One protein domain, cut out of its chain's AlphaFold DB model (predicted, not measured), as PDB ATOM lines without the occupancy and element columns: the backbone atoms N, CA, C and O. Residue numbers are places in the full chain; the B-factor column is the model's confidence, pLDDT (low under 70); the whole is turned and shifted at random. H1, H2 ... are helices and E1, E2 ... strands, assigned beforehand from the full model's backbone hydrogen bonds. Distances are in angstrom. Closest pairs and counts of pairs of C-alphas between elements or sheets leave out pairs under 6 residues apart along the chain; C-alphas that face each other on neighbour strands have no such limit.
ATOM      1  N   SER A  11      97.814  14.963 -28.547       83.62
ATOM      2  CA  SER A  11      97.240  16.302 -28.467       83.62
ATOM      3  C   SER A  11      97.910  17.115 -27.352       83.62
ATOM      4  O   SER A  11      98.803  16.645 -26.644       83.62
ATOM      5  N   THR A  12      97.438  18.343 -27.138       82.81
ATOM      6  CA  THR A  12      97.832  19.174 -25.989       82.81
ATOM      7  C   THR A  12      97.478  18.557 -24.633       82.81
ATOM      8  O   THR A  12      98.025  18.986 -23.621       82.81
ATOM      9  N   HIS A  13      96.589  17.559 -24.600       81.31
ATOM     10  CA  HIS A  13      96.110  16.893 -23.384       81.31
ATOM     11  C   HIS A  13      96.631  15.454 -23.233       81.31
ATOM     12  O   HIS A  13      96.080  14.678 -22.457       81.31
ATOM     13  N   GLY A  14      97.687  15.087 -23.966       85.44
ATOM     14  CA  GLY A  14      98.248  13.735 -23.958       85.44
ATOM     15  C   GLY A  14      97.769  12.910 -25.149       85.44
ATOM     16  O   GLY A  14      97.712  13.420 -26.264       85.44
ATOM     17  N   LEU A  15      97.458  11.631 -24.952       86.31
ATOM     18  CA  LEU A  15      96.986  10.737 -26.012       86.31
ATOM     19  C   LEU A  15      95.702  11.274 -26.659       86.31
ATOM     20  O   LEU A  15      94.719  11.548 -25.973       86.31
ATOM     21  N   ASP A  16      95.700  11.398 -27.985       87.50
ATOM     22  CA  ASP A  16      94.530  11.836 -28.748       87.50
ATOM     23  C   ASP A  16      93.615  10.635 -29.032       87.50
ATOM     24  O   ASP A  16      93.755   9.932 -30.036       87.50
ATOM     25  N   ILE A  17      92.717  10.357 -28.082       86.62
ATOM     26  CA  ILE A  17      91.806   9.206 -28.118       86.62
ATOM     27  C   ILE A  17      90.872   9.271 -29.326       86.62
ATOM     28  O   ILE A  17      90.656   8.245 -29.968       86.62
ATOM     29  N   ASP A  18      90.391  10.455 -29.697       84.94
ATOM     30  CA  ASP A  18      89.527  10.629 -30.863       84.94
ATOM     31  C   ASP A  18      90.245  10.291 -32.170       84.94
ATOM     32  O   ASP A  18      89.690   9.587 -33.021       84.94
ATOM     33  N   ALA A  19      91.492  10.744 -32.327       84.81
ATOM     34  CA  ALA A  19      92.312  10.390 -33.480       84.81
ATOM     35  C   ALA A  19      92.650   8.892 -33.507       84.81
ATOM     36  O   ALA A  19      92.610   8.283 -34.577       84.81
ATOM     37  N   ILE A  20      92.932   8.284 -32.348       84.06
ATOM     38  CA  ILE A  20      93.196   6.841 -32.223       84.06
ATOM     39  C   ILE A  20      91.951   6.023 -32.596       84.06
ATOM     40  O   ILE A  20      92.061   5.013 -33.288       84.06
ATOM     41  N   LEU A  21      90.761   6.438 -32.154       82.06
ATOM     42  CA  LEU A  21      89.496   5.756 -32.444       82.06
ATOM     43  C   LEU A  21      89.035   5.926 -33.899       82.06
ATOM     44  O   LEU A  21      88.224   5.123 -34.361       82.06
ATOM     45  N   GLY A  22      89.575   6.895 -34.645       78.81
ATOM     46  CA  GLY A  22      89.348   7.055 -36.086       78.81
ATOM     47  C   GLY A  22      89.911   5.915 -36.950       78.81
ATOM     48  O   GLY A  22      90.482   4.949 -36.448       78.81
ATOM     49  N   ASP A  23      89.775   6.019 -38.273       66.56
ATOM     50  CA  ASP A  23      90.124   4.953 -39.241       66.56
ATOM     51  C   ASP A  23      91.638   4.772 -39.490       66.56
ATOM     52  O   ASP A  23      92.056   4.087 -40.427       66.56
ATOM     53  N   ALA A  24      92.485   5.408 -38.680       59.81
ATOM     54  CA  ALA A  24      93.932   5.336 -38.826       59.81
ATOM     55  C   ALA A  24      94.475   3.923 -38.495       59.81
ATOM     56  O   ALA A  24      93.903   3.211 -37.665       59.81
ATOM     57  N   PRO A  25      95.579   3.491 -39.138       60.16
ATOM     58  CA  PRO A  25      96.177   2.171 -38.924       60.16
ATOM     59  C   PRO A  25      96.662   1.955 -37.484       60.16
ATOM     60  O   PRO A  25      96.924   2.900 -36.744       60.16
ATOM     61  N   THR A  26      96.856   0.688 -37.111       57.88
ATOM     62  CA  THR A  26      97.346   0.259 -35.793       57.88
ATOM     63  C   THR A  26      98.642   0.971 -35.387       57.88
ATOM     64  O   THR A  26      99.681   0.875 -36.045       57.88
ATOM     65  N   HIS A  27      98.590   1.680 -34.259       62.97
ATOM     66  CA  HIS A  27      99.729   2.400 -33.692       62.97
ATOM     67  C   HIS A  27     100.576   1.458 -32.821       62.97
ATOM     68  O   HIS A  27     100.039   0.739 -31.985       62.97
ATOM     69  N   ILE A  28     101.902   1.439 -33.014       55.62
ATOM     70  CA  ILE A  28     102.807   0.472 -32.343       55.62
ATOM     71  C   ILE A  28     103.853   1.172 -31.447       55.62
ATOM     72  O   ILE A  28     104.562   0.530 -30.667       55.62
ATOM     73  N   SER A  29     103.981   2.500 -31.517       62.62
ATOM     74  CA  SER A  29     104.935   3.246 -30.683       62.62
ATOM     75  C   SER A  29     104.415   3.452 -29.257       62.62
ATOM     76  O   SER A  29     103.223   3.649 -29.055       62.62
ATOM     77  N   GLY A  30     105.304   3.456 -28.264       68.12
ATOM     78  CA  GLY A  30     104.948   3.879 -26.905       68.12
ATOM     79  C   GLY A  30     104.944   5.404 -26.766       68.12
ATOM     80  O   GLY A  30     105.770   6.075 -27.377       68.12
ATOM     81  N   TYR A  31     104.039   5.923 -25.946       80.56
ATOM     82  CA  TYR A  31     103.996   7.290 -25.437       80.56
ATOM     83  C   TYR A  31     104.631   7.315 -24.041       80.56
ATOM     84  O   TYR A  31     104.341   6.444 -23.228       80.56
ATOM     85  N   SER A  32     105.538   8.252 -23.768       82.50
ATOM     86  CA  SER A  32     106.234   8.339 -22.478       82.50
ATOM     87  C   SER A  32     105.808   9.599 -21.741       82.50
ATOM     88  O   SER A  32     105.776  10.671 -22.343       82.50
ATOM     89  N   ILE A  33     105.519   9.467 -20.450       83.62
ATOM     90  CA  ILE A  33     105.203  10.573 -19.547       83.62
ATOM     91  C   ILE A  33     106.061  10.488 -18.289       83.62
ATOM     92  O   ILE A  33     106.542   9.414 -17.918       83.62
ATOM     93  N   GLU A  34     106.226  11.610 -17.602       82.94
ATOM     94  CA  GLU A  34     106.702  11.614 -16.222       82.94
ATOM     95  C   GLU A  34     105.496  11.600 -15.285       82.94
ATOM     96  O   GLU A  34     104.612  12.448 -15.381       82.94
ATOM     97  N   PHE A  35     105.444  10.620 -14.386       81.06
ATOM     98  CA  PHE A  35     104.373  10.491 -13.402       81.06
ATOM     99  C   PHE A  35     104.946   9.977 -12.083       81.06
ATOM    100  O   PHE A  35     105.740   9.034 -12.070       81.06
ATOM    101  N   GLY A  36     104.589  10.617 -10.966       75.25
ATOM    102  CA  GLY A  36     105.092  10.235  -9.641       75.25
ATOM    103  C   GLY A  36     106.624  10.276  -9.510       75.25
ATOM    104  O   GLY A  36     107.191   9.485  -8.763       75.25
ATOM    105  N   GLY A  37     107.305  11.147 -10.267       78.06
ATOM    106  CA  GLY A  37     108.771  11.259 -10.269       78.06
ATOM    107  C   GLY A  37     109.508  10.161 -11.048       78.06
ATOM    108  O   GLY A  37     110.731  10.073 -10.959       78.06
ATOM    109  N   ALA A  38     108.794   9.328 -11.812       78.81
ATOM    110  CA  ALA A  38     109.374   8.286 -12.653       78.81
ATOM    111  C   ALA A  38     108.876   8.381 -14.102       78.81
ATOM    112  O   ALA A  38     107.732   8.754 -14.369       78.81
ATOM    113  N   SER A  39     109.728   7.981 -15.048       83.62
ATOM    114  CA  SER A  39     109.308   7.820 -16.440       83.62
ATOM    115  C   SER A  39     108.405   6.590 -16.576       83.62
ATOM    116  O   SER A  39     108.776   5.477 -16.188       83.62
ATOM    117  N   THR A  40     107.214   6.808 -17.127       85.56
ATOM    118  CA  THR A  40     106.193   5.795 -17.392       85.56
ATOM    119  C   THR A  40     105.945   5.719 -18.894       85.56
ATOM    120  O   THR A  40     105.641   6.717 -19.540       85.56
ATOM    121  N   ILE A  41     106.068   4.519 -19.459       86.94
ATOM    122  CA  ILE A  41     105.867   4.243 -20.882       86.94
ATOM    123  C   ILE A  41     104.512   3.569 -21.064       86.94
ATOM    124  O   ILE A  41     104.282   2.476 -20.552       86.94
ATOM    125  N   ILE A  42     103.647   4.175 -21.861       87.19
ATOM    126  CA  ILE A  42     102.322   3.682 -22.215       87.19
ATOM    127  C   ILE A  42     102.354   3.243 -23.673       87.19
ATOM    128  O   ILE A  42     102.559   4.042 -24.580       87.19
ATOM    129  N   LYS A  43     102.151   1.954 -23.925       87.06
ATOM    130  CA  LYS A  43     101.858   1.449 -25.272       87.06
ATOM    131  C   LYS A  43     100.366   1.221 -25.395       87.06
ATOM    132  O   LYS A  43      99.741   0.860 -24.403       87.06
ATOM    133  N   LEU A  44      99.820   1.365 -26.595       86.31
ATOM    134  CA  LEU A  44      98.421   1.044 -26.839       86.31
ATOM    135  C   LEU A  44      98.223   0.263 -28.127       86.31
ATOM    136  O   LEU A  44      99.060   0.302 -29.023       86.31
ATOM    137  N   ASN A  45      97.107  -0.448 -28.192       79.50
ATOM    138  CA  ASN A  45      96.590  -1.077 -29.394       79.50
ATOM    139  C   ASN A  45      95.076  -0.847 -29.433       79.50
ATOM    140  O   ASN A  45      94.393  -1.037 -28.424       79.50
ATOM    141  N   LYS A  46      94.571  -0.452 -30.601       79.25
ATOM    142  CA  LYS A  46      93.145  -0.422 -30.902       79.25
ATOM    143  C   LYS A  46      92.763  -1.751 -31.531       79.25
ATOM    144  O   LYS A  46      93.288  -2.105 -32.584       79.25
ATOM    145  N   GLN A  47      91.824  -2.456 -30.918       72.94
ATOM    146  CA  GLN A  47      91.203  -3.612 -31.550       72.94
ATOM    147  C   GLN A  47      89.746  -3.286 -31.846       72.94
ATOM    148  O   GLN A  47      88.995  -2.861 -30.961       72.94
ATOM    149  N   SER A  48      89.376  -3.465 -33.115       64.31
ATOM    150  CA  SER A  48      87.981  -3.487 -33.509       64.31
ATOM    151  C   SER A  48      87.361  -4.750 -32.952       64.31
ATOM    152  O   SER A  48      87.922  -5.844 -32.945       64.31
ATOM    153  N   VAL A  49      86.185  -4.548 -32.415       58.22
ATOM    154  CA  VAL A  49      85.505  -5.472 -31.530       58.22
ATOM    155  C   VAL A  49      84.819  -6.615 -32.313       58.22
ATOM    156  O   VAL A  49      84.462  -7.651 -31.750       58.22
ATOM    157  N   ASP A  50      84.769  -6.473 -33.639       52.03
ATOM    158  CA  ASP A  50      84.202  -7.431 -34.589       52.03
ATOM    159  C   ASP A  50      85.227  -8.450 -35.135       52.03
ATOM    160  O   ASP A  50      84.823  -9.486 -35.669       52.03
ATOM    161  N   ASP A  51      86.537  -8.205 -34.985       47.28
ATOM    162  CA  ASP A  51      87.582  -8.951 -35.715       47.28
ATOM    163  C   ASP A  51      87.794 -10.393 -35.210       47.28
ATOM    164  O   ASP A  51      88.165 -11.277 -35.987       47.28
ATOM    165  N   ASP A  52      87.495 -10.653 -33.931       50.62
ATOM    166  CA  ASP A  52      87.749 -11.943 -33.268       50.62
ATOM    167  C   ASP A  52      86.483 -12.593 -32.668       50.62
ATOM    168  O   ASP A  52      86.543 -13.661 -32.059       50.62
ATOM    169  N   GLY A  53      85.303 -11.992 -32.873       48.41
ATOM    170  CA  GLY A  53      84.022 -12.575 -32.458       48.41
ATOM    171  C   GLY A  53      83.794 -12.620 -30.943       48.41
ATOM    172  O   GLY A  53      83.172 -13.548 -30.439       48.41
ATOM    173  N   THR A  54      84.288 -11.635 -30.207       51.38
ATOM    174  CA  THR A  54      84.354 -11.625 -28.733       51.38
ATOM    175  C   THR A  54      83.485 -10.541 -28.083       51.38
ATOM    176  O   THR A  54      83.562 -10.340 -26.871       51.38
ATOM    177  N   PHE A  55      82.628  -9.869 -28.859       47.31
ATOM    178  CA  PHE A  55      81.744  -8.798 -28.391       47.31
ATOM    179  C   PHE A  55      80.586  -8.603 -29.379       47.31
ATOM    180  O   PHE A  55      80.709  -8.930 -30.559       47.31
ATOM    181  N   VAL A  56      79.454  -8.098 -28.891       47.72
ATOM    182  CA  VAL A  56      78.226  -7.843 -29.661       47.72
ATOM    183  C   VAL A  56      78.495  -6.934 -30.883       47.72
ATOM    184  O   VAL A  56      78.668  -5.723 -30.716       47.72
ATOM    185  N   PRO A  57      78.470  -7.476 -32.116       42.66
ATOM    186  CA  PRO A  57      78.683  -6.715 -33.334       42.66
ATOM    187  C   PRO A  57      77.338  -6.138 -33.767       42.66
ATOM    188  O   PRO A  57      76.538  -6.801 -34.427       42.66
ATOM    189  N   ALA A  58      77.040  -4.919 -33.333       47.12
ATOM    190  CA  ALA A  58      75.918  -4.177 -33.906       47.12
ATOM    191  C   ALA A  58      76.179  -2.677 -34.074       47.12
ATOM    192  O   ALA A  58      75.393  -2.024 -34.754       47.12
ATOM    193  N   GLN A  59      77.236  -2.114 -33.471       54.75
ATOM    194  CA  GLN A  59      77.363  -0.655 -33.364       54.75
ATOM    195  C   GLN A  59      78.770  -0.092 -33.614       54.75
ATOM    196  O   GLN A  59      78.932   1.101 -33.493       54.75
ATOM    197  N   GLY A  60      79.806  -0.854 -33.987       63.59
ATOM    198  CA  GLY A  60      81.130  -0.239 -34.228       63.59
ATOM    199  C   GLY A  60      81.817   0.290 -32.958       63.59
ATOM    200  O   GLY A  60      82.478   1.327 -32.983       63.59
ATOM    201  N   ASN A  61      81.650  -0.430 -31.848       79.06
ATOM    202  CA  ASN A  61      82.361  -0.169 -30.598       79.06
ATOM    203  C   ASN A  61      83.850  -0.536 -30.733       79.06
ATOM    204  O   ASN A  61      84.237  -1.345 -31.579       79.06
ATOM    205  N   ALA A  62      84.690   0.025 -29.868       81.25
ATOM    206  CA  ALA A  62      86.131  -0.210 -29.874       81.25
ATOM    207  C   ALA A  62      86.653  -0.536 -28.473       81.25
ATOM    208  O   ALA A  62      86.148  -0.024 -27.472       81.25
ATOM    209  N   VAL A  63      87.707  -1.352 -28.404       85.31
ATOM    210  CA  VAL A  63      88.499  -1.524 -27.184       85.31
ATOM    211  C   VAL A  63      89.904  -0.983 -27.416       85.31
ATOM    212  O   VAL A  63      90.602  -1.372 -28.359       85.31
ATOM    213  N   LEU A  64      90.331  -0.078 -26.539       87.56
ATOM    214  CA  LEU A  64      91.716   0.357 -26.451       87.56
ATOM    215  C   LEU A  64      92.397  -0.422 -25.335       87.56
ATOM    216  O   LEU A  64      91.979  -0.387 -24.176       87.56
ATOM    217  N   ARG A  65      93.455  -1.143 -25.697       87.75
ATOM    218  CA  ARG A  65      94.300  -1.871 -24.754       87.75
ATOM    219  C   ARG A  65      95.559  -1.075 -24.509       87.75
ATOM    220  O   ARG A  65      96.243  -0.715 -25.460       87.75
ATOM    221  N   PHE A  66      95.873  -0.857 -23.244       88.19
ATOM    222  CA  PHE A  66      97.046  -0.132 -22.791       88.19
ATOM    223  C   PHE A  66      97.995  -1.085 -22.071       88.19
ATOM    224  O   PHE A  66      97.564  -1.920 -21.280       88.19
ATOM    225  N   TRP A  67      99.292  -0.928 -22.308       88.31
ATOM    226  CA  TRP A  67     100.356  -1.521 -21.505       88.31
ATOM    227  C   TRP A  67     101.147  -0.389 -20.876       88.31
ATOM    228  O   TRP A  67     101.897   0.308 -21.561       88.31
ATOM    229  N   VAL A  68     100.962  -0.212 -19.576       87.56
ATOM    230  CA  VAL A  68     101.625   0.810 -18.774       87.56
ATOM    231  C   VAL A  68     102.837   0.170 -18.117       87.56
ATOM    232  O   VAL A  68     102.705  -0.769 -17.334       87.56
ATOM    233  N   ARG A  69     104.031   0.642 -18.475       85.75
ATOM    234  CA  ARG A  69     105.304   0.195 -17.919       85.75
ATOM    235  C   ARG A  69     105.948   1.321 -17.130       85.75
ATOM    236  O   ARG A  69     106.227   2.380 -17.679       85.75
ATOM    237  N   SER A  70     106.300   1.038 -15.892       72.19
ATOM    238  CA  SER A  70     107.012   1.951 -14.997       72.19
ATOM    239  C   SER A  70     107.971   1.146 -14.114       72.19
ATOM    240  O   SER A  70     107.972  -0.091 -14.150       72.19
ATOM    241  N   GLY A  71     108.771   1.812 -13.273       63.41
ATOM    242  CA  GLY A  71     109.360   1.134 -12.106       63.41
ATOM    243  C   GLY A  71     108.265   0.414 -11.301       63.41
ATOM    244  O   GLY A  71     107.109   0.799 -11.429       63.41
ATOM    245  N   SER A  72     108.597  -0.652 -10.556       59.56
ATOM    246  CA  SER A  72     107.647  -1.476  -9.773       59.56
ATOM    247  C   SER A  72     106.440  -0.672  -9.262       59.56
ATOM    248  O   SER A  72     106.586   0.087  -8.307       59.56
ATOM    249  N   GLN A  73     105.275  -0.822  -9.898       63.66
ATOM    250  CA  GLN A  73     104.067  -0.069  -9.557       63.66
ATOM    251  C   GLN A  73     102.932  -1.014  -9.182       63.66
ATOM    252  O   GLN A  73     102.766  -2.100  -9.742       63.66
ATOM    253  N   GLU A  74     102.133  -0.564  -8.223       72.94
ATOM    254  CA  GLU A  74     100.804  -1.104  -7.990       72.94
ATOM    255  C   GLU A  74      99.884  -0.736  -9.163       72.94
ATOM    256  O   GLU A  74     100.063   0.294  -9.817       72.94
ATOM    257  N   ALA A  75      98.876  -1.570  -9.435       75.00
ATOM    258  CA  ALA A  75      97.941  -1.338 -10.537       75.00
ATOM    259  C   ALA A  75      97.224   0.021 -10.432       75.00
ATOM    260  O   ALA A  75      96.984   0.655 -11.452       75.00
ATOM    261  N   SER A  76      96.944   0.489  -9.213       78.62
ATOM    262  CA  SER A  76      96.369   1.809  -8.921       78.62
ATOM    263  C   SER A  76      97.182   2.952  -9.535       78.62
ATOM    264  O   SER A  76      96.629   3.757 -10.279       78.62
ATOM    265  N   VAL A  77      98.499   2.971  -9.311       81.38
ATOM    266  CA  VAL A  77      99.402   4.020  -9.816       81.38
ATOM    267  C   VAL A  77      99.452   4.015 -11.344       81.38
ATOM    268  O   VAL A  77      99.417   5.070 -11.972       81.38
ATOM    269  N   ALA A  78      99.462   2.830 -11.958       83.00
ATOM    270  CA  ALA A  78      99.428   2.708 -13.412       83.00
ATOM    271  C   ALA A  78      98.106   3.222 -14.012       83.00
ATOM    272  O   ALA A  78      98.113   3.824 -15.087       83.00
ATOM    273  N   ILE A  79      96.976   3.008 -13.326       85.56
ATOM    274  CA  ILE A  79      95.674   3.550 -13.737       85.56
ATOM    275  C   ILE A  79      95.635   5.075 -13.591       85.56
ATOM    276  O   ILE A  79      95.134   5.748 -14.490       85.56
ATOM    277  N   GLU A  80      96.184   5.636 -12.516       86.25
ATOM    278  CA  GLU A  80      96.282   7.092 -12.346       86.25
ATOM    279  C   GLU A  80      97.180   7.734 -13.408       86.25
ATOM    280  O   GLU A  80      96.781   8.715 -14.036       86.25
ATOM    281  N   ALA A  81      98.344   7.138 -13.683       86.75
ATOM    282  CA  ALA A  81      99.230   7.572 -14.757       86.75
ATOM    283  C   ALA A  81      98.506   7.561 -16.109       86.75
ATOM    284  O   ALA A  81      98.636   8.496 -16.894       86.75
ATOM    285  N   LEU A  82      97.700   6.529 -16.369       87.56
ATOM    286  CA  LEU A  82      96.914   6.420 -17.592       87.56
ATOM    287  C   LEU A  82      95.812   7.493 -17.680       87.56
ATOM    288  O   LEU A  82      95.655   8.095 -18.740       87.56
ATOM    289  N   ARG A  83      95.096   7.779 -16.582       87.25
ATOM    290  CA  ARG A  83      94.121   8.887 -16.509       87.25
ATOM    291  C   ARG A  83      94.781  10.255 -16.701       87.25
ATOM    292  O   ARG A  83      94.149  11.162 -17.223       87.25
ATOM    293  N   HIS A  84      96.041  10.406 -16.295       86.50
ATOM    294  CA  HIS A  84      96.809  11.628 -16.532       86.50
ATOM    295  C   HIS A  84      97.262  11.761 -17.993       86.50
ATOM    296  O   HIS A  84      97.286  12.860 -18.538       86.50
ATOM    297  N   ALA A  85      97.622  10.647 -18.633       86.06
ATOM    298  CA  ALA A  85      98.152  10.633 -19.994       86.06
ATOM    299  C   ALA A  85      97.084  10.716 -21.090       86.06
ATOM    300  O   ALA A  85      97.448  10.900 -22.251       86.06
ATOM    301  N   ALA A  86      95.810  10.484 -20.770       83.00
ATOM    302  CA  ALA A  86      94.742  10.383 -21.753       83.00
ATOM    303  C   ALA A  86      93.399  10.872 -21.190       83.00
ATOM    304  O   ALA A  86      93.097  10.599 -20.027       83.00
ATOM    305  N   PRO A  87      92.533  11.481 -22.020       79.88
ATOM    306  CA  PRO A  87      91.174  11.878 -21.647       79.88
ATOM    307  C   PRO A  87      90.212  10.673 -21.548       79.88
ATOM    308  O   PRO A  87      89.132  10.667 -22.115       79.88
ATOM    309  N   ILE A  88      90.605   9.624 -20.821       78.94
ATOM    310  CA  ILE A  88      89.805   8.410 -20.542       78.94
ATOM    311  C   ILE A  88      89.289   8.405 -19.093       78.94
ATOM    312  O   ILE A  88      89.129   7.370 -18.441       78.94
ATOM    313  N   GLY A  89      89.126   9.621 -18.568       69.25
ATOM    314  CA  GLY A  89      88.838   9.919 -17.175       69.25
ATOM    315  C   GLY A  89      87.369   9.776 -16.797       69.25
ATOM    316  O   GLY A  89      87.090   9.672 -15.612       69.25
ATOM    317  N   GLU A  90      86.459   9.740 -17.768       75.88
ATOM    318  CA  GLU A  90      85.013   9.855 -17.528       75.88
ATOM    319  C   GLU A  90      84.307   8.504 -17.364       75.88
ATOM    320  O   GLU A  90      83.160   8.450 -16.927       75.88
ATOM    321  N   GLY A  91      84.993   7.393 -17.644       84.38
ATOM    322  CA  GLY A  91      84.425   6.054 -17.522       84.38
ATOM    323  C   GLY A  91      85.315   5.032 -16.804       84.38
ATOM    324  O   GLY A  91      86.357   5.361 -16.209       84.38
ATOM    325  N   PRO A  92      84.888   3.756 -16.818       90.56
ATOM    326  CA  PRO A  92      85.593   2.664 -16.163       90.56
ATOM    327  C   PRO A  92      86.881   2.288 -16.904       90.56
ATOM    328  O   PRO A  92      86.947   2.295 -18.136       90.56
ATOM    329  N   ILE A  93      87.895   1.896 -16.135       92.00
ATOM    330  CA  ILE A  93      89.129   1.293 -16.643       92.00
ATOM    331  C   ILE A  93      89.269  -0.104 -16.041       92.00
ATOM    332  O   ILE A  93      89.073  -0.290 -14.838       92.00
ATOM    333  N   TYR A  94      89.616  -1.086 -16.871       91.81
ATOM    334  CA  TYR A  94      89.728  -2.486 -16.468       91.81
ATOM    335  C   TYR A  94      91.185  -2.923 -16.504       91.81
ATOM    336  O   TYR A  94      91.765  -3.025 -17.580       91.81
ATOM    337  N   SER A  95      91.789  -3.189 -15.350       90.06
ATOM    338  CA  SER A  95      93.181  -3.639 -15.255       90.06
ATOM    339  C   SER A  95      93.281  -5.146 -15.048       90.06
ATOM    340  O   SER A  95      92.520  -5.741 -14.284       90.06
ATOM    341  N   TYR A  96      94.254  -5.765 -15.714       87.75
ATOM    342  CA  TYR A  96      94.643  -7.149 -15.470       87.75
ATOM    343  C   TYR A  96      95.603  -7.181 -14.279       87.75
ATOM    344  O   TYR A  96      96.735  -6.702 -14.366       87.75
ATOM    345  N   ALA A  97      95.153  -7.763 -13.172       79.06
ATOM    346  CA  ALA A  97      95.920  -7.909 -11.946       79.06
ATOM    347  C   ALA A  97      96.325  -9.371 -11.737       79.06
ATOM    348  O   ALA A  97      95.494 -10.278 -11.805       79.06
ATOM    349  N   HIS A  98      97.602  -9.603 -11.431       73.12
ATOM    350  CA  HIS A  98      98.057 -10.899 -10.938       73.12
ATOM    351  C   HIS A  98      98.034 -10.874  -9.403       73.12
ATOM    352  O   HIS A  98      98.666  -9.998  -8.813       73.12
ATOM    353  N   PRO A  99      97.339 -11.808  -8.732       62.41
ATOM    354  CA  PRO A  99      97.099 -11.720  -7.291       62.41
ATOM    355  C   PRO A  99      98.362 -11.869  -6.430       62.41
ATOM    356  O   PRO A  99      98.357 -11.446  -5.281       62.41
ATOM    357  N   ALA A 100      99.435 -12.467  -6.961       60.53
ATOM    358  CA  ALA A 100     100.611 -12.832  -6.165       60.53
ATOM    359  C   ALA A 100     101.864 -11.972  -6.404       60.53
ATOM    360  O   ALA A 100     102.840 -12.135  -5.676       60.53
ATOM    361  N   THR A 101     101.890 -11.095  -7.415       60.84
ATOM    362  CA  THR A 101     103.132 -10.395  -7.790       60.84
ATOM    363  C   THR A 101     102.877  -8.997  -8.355       60.84
ATOM    364  O   THR A 101     102.149  -8.870  -9.346       60.84
ATOM    365  N   PRO A 102     103.527  -7.954  -7.798       64.69
ATOM    366  CA  PRO A 102     103.630  -6.656  -8.453       64.69
ATOM    367  C   PRO A 102     104.215  -6.842  -9.852       64.69
ATOM    368  O   PRO A 102     105.166  -7.605 -10.045       64.69
ATOM    369  N   SER A 103     103.643  -6.164 -10.843       70.38
ATOM    370  CA  SER A 103     104.168  -6.200 -12.199       70.38
ATOM    371  C   SER A 103     104.761  -4.859 -12.574       70.38
ATOM    372  O   SER A 103     104.181  -3.814 -12.321       70.38
ATOM    373  N   THR A 104     105.898  -4.899 -13.259       75.12
ATOM    374  CA  THR A 104     106.458  -3.728 -13.938       75.12
ATOM    375  C   THR A 104     105.651  -3.325 -15.175       75.12
ATOM    376  O   THR A 104     105.933  -2.286 -15.764       75.12
ATOM    377  N   VAL A 105     104.675  -4.146 -15.589       82.06
ATOM    378  CA  VAL A 105     103.771  -3.871 -16.706       82.06
ATOM    379  C   VAL A 105     102.336  -4.170 -16.287       82.06
ATOM    380  O   VAL A 105     101.975  -5.320 -16.036       82.06
ATOM    381  N   VAL A 106     101.500  -3.140 -16.282       85.81
ATOM    382  CA  VAL A 106     100.059  -3.256 -16.060       85.81
ATOM    383  C   VAL A 106      99.366  -3.181 -17.411       85.81
ATOM    384  O   VAL A 106      99.564  -2.229 -18.166       85.81
ATOM    385  N   ALA A 107      98.563  -4.194 -17.733       88.38
ATOM    386  CA  ALA A 107      97.675  -4.122 -18.883       88.38
ATOM    387  C   ALA A 107      96.314  -3.587 -18.443       88.38
ATOM    388  O   ALA A 107      95.766  -4.052 -17.442       88.38
ATOM    389  N   ALA A 108      95.766  -2.650 -19.206       89.88
ATOM    390  CA  ALA A 108      94.443  -2.092 -18.989       89.88
ATOM    391  C   ALA A 108      93.625  -2.103 -20.285       89.88
ATOM    392  O   ALA A 108      94.183  -2.054 -21.381       89.88
ATOM    393  N   ALA A 109      92.308  -2.178 -20.163       90.81
ATOM    394  CA  ALA A 109      91.360  -2.077 -21.260       90.81
ATOM    395  C   ALA A 109      90.345  -0.971 -20.964       90.81
ATOM    396  O   ALA A 109      89.892  -0.822 -19.825       90.81
ATOM    397  N   VAL A 110      89.997  -0.215 -22.001       91.75
ATOM    398  CA  VAL A 110      88.957   0.817 -21.985       91.75
ATOM    399  C   VAL A 110      88.077   0.636 -23.212       91.75
ATOM    400  O   VAL A 110      88.583   0.342 -24.298       91.75
ATOM    401  N   PHE A 111      86.770   0.780 -23.028       89.25
ATOM    402  CA  PHE A 111      85.765   0.496 -24.045       89.25
ATOM    403  C   PHE A 111      85.090   1.780 -24.490       89.25
ATOM    404  O   PHE A 111      84.795   2.641 -23.663       89.25
ATOM    405  N   PHE A 112      84.835   1.877 -25.790       87.56
ATOM    406  CA  PHE A 112      84.214   3.032 -26.420       87.56
ATOM    407  C   PHE A 112      83.043   2.601 -27.296       87.56
ATOM    408  O   PHE A 112      83.106   1.563 -27.964       87.56
ATOM    409  N   SER A 113      81.978   3.398 -27.293       84.75
ATOM    410  CA  SER A 113      80.854   3.265 -28.218       84.75
ATOM    411  C   SER A 113      81.227   3.739 -29.632       84.75
ATOM    412  O   SER A 113      82.284   4.334 -29.846       84.75
ATOM    413  N   GLN A 114      80.318   3.563 -30.598       79.44
ATOM    414  CA  GLN A 114      80.429   4.187 -31.926       79.44
ATOM    415  C   GLN A 114      80.581   5.708 -31.881       79.44
ATOM    416  O   GLN A 114      81.297   6.298 -32.690       79.44
ATOM    417  N   SER A 115      79.859   6.338 -30.951       84.25
ATOM    418  CA  SER A 115      79.891   7.780 -30.715       84.25
ATOM    419  C   SER A 115      81.168   8.229 -30.012       84.25
ATOM    420  O   SER A 115      81.349   9.427 -29.836       84.25
ATOM    421  N   ARG A 116      82.076   7.288 -29.699       84.56
ATOM    422  CA  ARG A 116      83.360   7.493 -29.011       84.56
ATOM    423  C   ARG A 116      83.226   7.867 -27.540       84.56
ATOM    424  O   ARG A 116      84.203   8.270 -26.919       84.56
ATOM    425  N   ASP A 117      82.057   7.632 -26.962       87.62
ATOM    426  CA  ASP A 117      81.850   7.769 -25.528       87.62
ATOM    427  C   ASP A 117      82.452   6.561 -24.811       87.62
ATOM    428  O   ASP A 117      82.322   5.422 -25.273       87.62
ATOM    429  N   GLN A 118      83.103   6.788 -23.672       88.88
ATOM    430  CA  GLN A 118      83.609   5.699 -22.844       88.88
ATOM    431  C   GLN A 118      82.435   4.940 -22.205       88.88
ATOM    432  O   GLN A 118      81.555   5.538 -21.589       88.88
ATOM    433  N   ILE A 119      82.427   3.614 -22.330       87.25
ATOM    434  CA  ILE A 119      81.334   2.740 -21.878       87.25
ATOM    435  C   ILE A 119      81.836   1.616 -20.965       87.25
ATOM    436  O   ILE A 119      83.033   1.339 -20.869       87.25
ATOM    437  N   GLU A 120      80.904   0.937 -20.296       87.88
ATOM    438  CA  GLU A 120      81.197  -0.317 -19.599       87.88
ATOM    439  C   GLU A 120      81.615  -1.422 -20.579       87.88
ATOM    440  O   GLU A 120      81.115  -1.524 -21.702       87.88
ATOM    441  N   ALA A 121      82.488  -2.311 -20.109       85.69
ATOM    442  CA  ALA A 121      82.721  -3.596 -20.744       85.69
ATOM    443  C   ALA A 121      81.413  -4.409 -20.765       85.69
ATOM    444  O   ALA A 121      80.720  -4.475 -19.742       85.69
ATOM    445  N   PRO A 122      81.081  -5.091 -21.871       79.06
ATOM    446  CA  PRO A 122      79.949  -6.003 -21.895       79.06
ATOM    447  C   PRO A 122      80.073  -7.103 -20.851       79.06
ATOM    448  O   PRO A 122      81.165  -7.599 -20.557       79.06
ATOM    449  N   GLY A 123      78.924  -7.538 -20.334       76.31
ATOM    450  CA  GLY A 123      78.861  -8.594 -19.325       76.31
ATOM    451  C   GLY A 123      79.469  -9.921 -19.788       76.31
ATOM    452  O   GLY A 123      79.966 -10.679 -18.956       76.31
ATOM    453  N   ASP A 124      79.487 -10.179 -21.094       72.06
ATOM    454  CA  ASP A 124      80.022 -11.365 -21.760       72.06
ATOM    455  C   ASP A 124      81.407 -11.149 -22.392       72.06
ATOM    456  O   ASP A 124      81.899 -12.049 -23.069       72.06
ATOM    457  N   PHE A 125      82.072 -10.011 -22.152       78.81
ATOM    458  CA  PHE A 125      83.390  -9.738 -22.729       78.81
ATOM    459  C   PHE A 125      84.411 -10.831 -22.385       78.81
ATOM    460  O   PHE A 125      84.512 -11.292 -21.239       78.81
ATOM    461  N   ASP A 126      85.181 -11.237 -23.393       78.81
ATOM    462  CA  ASP A 126      86.149 -12.324 -23.305       78.81
ATOM    463  C   ASP A 126      87.505 -11.850 -22.769       78.81
ATOM    464  O   ASP A 126      88.481 -11.685 -23.500       78.81
ATOM    465  N   TRP A 127      87.582 -11.646 -21.456       81.19
ATOM    466  CA  TRP A 127      88.816 -11.228 -20.782       81.19
ATOM    467  C   TRP A 127      90.019 -12.140 -21.070       81.19
ATOM    468  O   TRP A 127      91.156 -11.676 -21.036       81.19
ATOM    469  N   HIS A 128      89.796 -13.416 -21.393       78.06
ATOM    470  CA  HIS A 128      90.877 -14.358 -21.659       78.06
ATOM    471  C   HIS A 128      91.489 -14.189 -23.039       78.06
ATOM    472  O   HIS A 128      92.716 -14.169 -23.139       78.06
ATOM    473  N   ALA A 129      90.682 -13.990 -24.082       73.62
ATOM    474  CA  ALA A 129      91.192 -13.679 -25.419       73.62
ATOM    475  C   ALA A 129      92.084 -12.421 -25.427       73.62
ATOM    476  O   ALA A 129      93.043 -12.333 -26.193       73.62
ATOM    477  N   TYR A 130      91.806 -11.470 -24.529       75.38
ATOM    478  CA  TYR A 130      92.541 -10.212 -24.405       75.38
ATOM    479  C   TYR A 130      93.522 -10.173 -23.227       75.38
ATOM    480  O   TYR A 130      94.088  -9.113 -22.931       75.38
ATOM    481  N   SER A 131      93.784 -11.303 -22.576       75.62
ATOM    482  CA  SER A 131      94.764 -11.344 -21.500       75.62
ATOM    483  C   SER A 131      96.191 -11.262 -22.057       75.62
ATOM    484  O   SER A 131      96.531 -11.969 -23.004       75.62
ATOM    485  N   PRO A 132      97.080 -10.431 -21.480       68.88
ATOM    486  CA  PRO A 132      98.509 -10.467 -21.794       68.88
ATOM    487  C   PRO A 132      99.227 -11.681 -21.173       68.88
ATOM    488  O   PRO A 132     100.418 -11.866 -21.413       68.88
ATOM    489  N   ARG A 133      98.546 -12.456 -20.315       66.12
ATOM    490  CA  ARG A 133      99.097 -13.604 -19.582       66.12
ATOM    491  C   ARG A 133      98.182 -14.816 -19.717       66.12
ATOM    492  O   ARG A 133      96.975 -14.706 -19.520       66.12
ATOM    493  N   HIS A 134      98.765 -15.981 -19.971       57.91
ATOM    494  CA  HIS A 134      98.017 -17.238 -20.073       57.91
ATOM    495  C   HIS A 134      97.790 -17.931 -18.721       57.91
ATOM    496  O   HIS A 134      97.176 -18.991 -18.671       57.91
ATOM    497  N   GLU A 135      98.237 -17.324 -17.618       65.12
ATOM    498  CA  GLU A 135      98.180 -17.914 -16.283       65.12
ATOM    499  C   GLU A 135      97.647 -16.897 -15.258       65.12
ATOM    500  O   GLU A 135      98.026 -15.726 -15.283       65.12
ATOM    501  N   PHE A 136      96.737 -17.362 -14.393       75.94
ATOM    502  CA  PHE A 136      96.185 -16.717 -13.189       75.94
ATOM    503  C   PHE A 136      96.104 -15.187 -13.178       75.94
ATOM    504  O   PHE A 136      97.025 -14.491 -12.759       75.94
ATOM    505  N   TYR A 137      94.947 -14.629 -13.498       81.62
ATOM    506  CA  TYR A 137      94.719 -13.200 -13.349       81.62
ATOM    507  C   TYR A 137      93.291 -12.900 -12.904       81.62
ATOM    508  O   TYR A 137      92.366 -13.701 -13.033       81.62
ATOM    509  N   SER A 138      93.121 -11.717 -12.340       86.62
ATOM    510  CA  SER A 138      91.821 -11.099 -12.118       86.62
ATOM    511  C   SER A 138      91.724  -9.853 -12.980       86.62
ATOM    512  O   SER A 138      92.733  -9.198 -13.236       86.62
ATOM    513  N   VAL A 139      90.516  -9.513 -13.413       88.88
ATOM    514  CA  VAL A 139      90.244  -8.205 -14.004       88.88
ATOM    515  C   VAL A 139      89.551  -7.356 -12.965       88.88
ATOM    516  O   VAL A 139      88.555  -7.765 -12.361       88.88
ATOM    517  N   VAL A 140      90.111  -6.175 -12.762       90.12
ATOM    518  CA  VAL A 140      89.675  -5.206 -11.774       90.12
ATOM    519  C   VAL A 140      89.137  -3.986 -12.503       90.12
ATOM    520  O   VAL A 140      89.865  -3.356 -13.268       90.12
ATOM    521  N   ARG A 141      87.869  -3.660 -12.263       91.75
ATOM    522  CA  ARG A 141      87.219  -2.432 -12.720       91.75
ATOM    523  C   ARG A 141      87.484  -1.317 -11.712       91.75
ATOM    524  O   ARG A 141      87.183  -1.484 -10.530       91.75
ATOM    525  N   THR A 142      87.958  -0.178 -12.200       88.88
ATOM    526  CA  THR A 142      88.123   1.060 -11.430       88.88
ATOM    527  C   THR A 142      87.303   2.165 -12.088       88.88
ATOM    528  O   THR A 142      87.533   2.495 -13.255       88.88
ATOM    529  N   GLY A 143      86.328   2.712 -11.359       83.81
ATOM    530  CA  GLY A 143      85.483   3.807 -11.834       83.81
ATOM    531  C   GLY A 143      86.128   5.181 -11.620       83.81
ATOM    532  O   GLY A 143      87.136   5.276 -10.919       83.81
ATOM    533  N   PRO A 144      85.569   6.240 -12.226       73.62
ATOM    534  CA  PRO A 144      85.986   7.615 -11.958       73.62
ATOM    535  C   PRO A 144      85.500   8.114 -10.587       73.62
ATOM    536  O   PRO A 144      86.275   8.721  -9.856       73.62
ATOM    537  N   ASP A 145      84.259   7.776 -10.212       70.12
ATOM    538  CA  ASP A 145      83.612   8.256  -8.978       70.12
ATOM    539  C   ASP A 145      83.773   7.307  -7.781       70.12
ATOM    540  O   ASP A 145      83.562   7.698  -6.634       70.12
ATOM    541  N   ASP A 146      84.152   6.052  -8.039       66.81
ATOM    542  CA  ASP A 146      84.495   5.079  -7.003       66.81
ATOM    543  C   ASP A 146      85.881   4.489  -7.300       66.81
ATOM    544  O   ASP A 146      86.017   3.625  -8.182       66.81
ATOM    545  N   PRO A 147      86.925   4.945  -6.583       62.72
ATOM    546  CA  PRO A 147      88.272   4.431  -6.759       62.72
ATOM    547  C   PRO A 147      88.422   3.017  -6.193       62.72
ATOM    548  O   PRO A 147      89.479   2.411  -6.374       62.72
ATOM    549  N   ARG A 148      87.412   2.466  -5.494       77.12
ATOM    550  CA  ARG A 148      87.503   1.115  -4.942       77.12
ATOM    551  C   ARG A 148      87.552   0.096  -6.085       77.12
ATOM    552  O   ARG A 148      86.591  -0.031  -6.842       77.12
ATOM    553  N   PRO A 149      88.649  -0.668  -6.202       81.88
ATOM    554  CA  PRO A 149      88.778  -1.680  -7.237       81.88
ATOM    555  C   PRO A 149      87.759  -2.806  -7.027       81.88
ATOM    556  O   PRO A 149      87.745  -3.451  -5.975       81.88
ATOM    557  N   ILE A 150      86.939  -3.088  -8.041       88.81
ATOM    558  CA  ILE A 150      85.982  -4.204  -8.030       88.81
ATOM    559  C   ILE A 150      86.498  -5.307  -8.948       88.81
ATOM    560  O   ILE A 150      86.746  -5.081 -10.131       88.81
ATOM    561  N   VAL A 151      86.630  -6.527  -8.429       88.25
ATOM    562  CA  VAL A 151      86.982  -7.686  -9.260       88.25
ATOM    563  C   VAL A 151      85.764  -8.103 -10.086       88.25
ATOM    564  O   VAL A 151      84.780  -8.579  -9.525       88.25
ATOM    565  N   VAL A 152      85.842  -7.953 -11.409       88.00
ATOM    566  CA  VAL A 152      84.755  -8.289 -12.353       88.00
ATOM    567  C   VAL A 152      84.966  -9.625 -13.062       88.00
ATOM    568  O   VAL A 152      84.025 -10.200 -13.606       88.00
ATOM    569  N   TYR A 153      86.193 -10.146 -13.042       86.50
ATOM    570  CA  TYR A 153      86.525 -11.449 -13.607       86.50
ATOM    571  C   TYR A 153      87.708 -12.071 -12.867       86.50
ATOM    572  O   TYR A 153      88.614 -11.367 -12.418       86.50
ATOM    573  N   ARG A 154      87.709 -13.399 -12.756       85.00
ATOM    574  CA  ARG A 154      88.835 -14.197 -12.264       85.00
ATOM    575  C   ARG A 154      89.050 -15.340 -13.239       85.00
ATOM    576  O   ARG A 154      88.128 -16.124 -13.450       85.00
ATOM    577  N   SER A 155      90.248 -15.441 -13.804       77.25
ATOM    578  CA  SER A 155      90.595 -16.563 -14.670       77.25
ATOM    579  C   SER A 155      90.523 -17.858 -13.871       77.25
ATOM    580  O   SER A 155      91.074 -17.926 -12.763       77.25
TER     581      SER A 155
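AT A GLANCE: This is residues 11 to 155 of the 288 residues of an uncharacterized protein of Rhodococcus rhodnii LMG 5362 (UniProt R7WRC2). A strongly twisted sheet of seven strands curls round one helix, H2, in two layers, with this helix on one face of the sheet; the short helix H1 only grazes the sheet. The printed part has 145 residues, under half of them in named elements, in the order H1 E1 E2 E3 H2 E4 E5 E6 E7, mixed helices and strands. The sheet's order is E1 E2 E3 E5 E4 E6 E7, antiparallel throughout. The whole is compact, with a radius of gyration of the C-alphas of 14.4 A, and spans 42 by 37 by 30 A.

IN THESE COORDINATES: H1 is residues 17 to 21, from C-alpha 17 at (91.806, 9.206, -28.118). E1 is residues 31 to 35, E2 38 to 48, 32.1 A long, and E3 62 to 73, 27.1 A, which bends by 87 degrees at residue 70. H2 is residues 75 to 85, 15.3 A. E4 is residues 93 to 97, E5 103 to 112, 26.2 A, E6 138 to 142, and E7 150 to 154, ending with C-alpha 154 at (88.835, -14.197, -12.264).

HOW THE PARTS SIT: E1, E2 and E3 form a meander, each strand the antiparallel neighbour of the one before. Within hydrogen-bond range are N 33 and O 40, 2.9 A, N 43 and O 67, 2.9 A, N 66 and O 108, 2.8 A, N 96 and O 107, 2.9 A, N 95 and O 140, 2.8 A, and N 141 and O 150, 2.8 A. E3, H2 and E4 form a split strand-helix-strand unit, two strands running the same way with E5 between them, its crossover right-handed. The closest C-alphas of H2 and E3 are Val 68 and Ala 78, 6.1 A. Those of H1 and E2 are Leu 21 and Lys 46, 7.3 A. In H1 and H2 every O i to N i+4 pair is within range.

THE WHOLE: The printed part has no cut. The C-alphas farthest apart, Gly 37 and Ala 58, are 43.3 A apart. The links E2 to E3 and E5 to E6 are long. Mean pLDDT of the printed part is 77.2; 35 residues are under 70, among them 48 to 60.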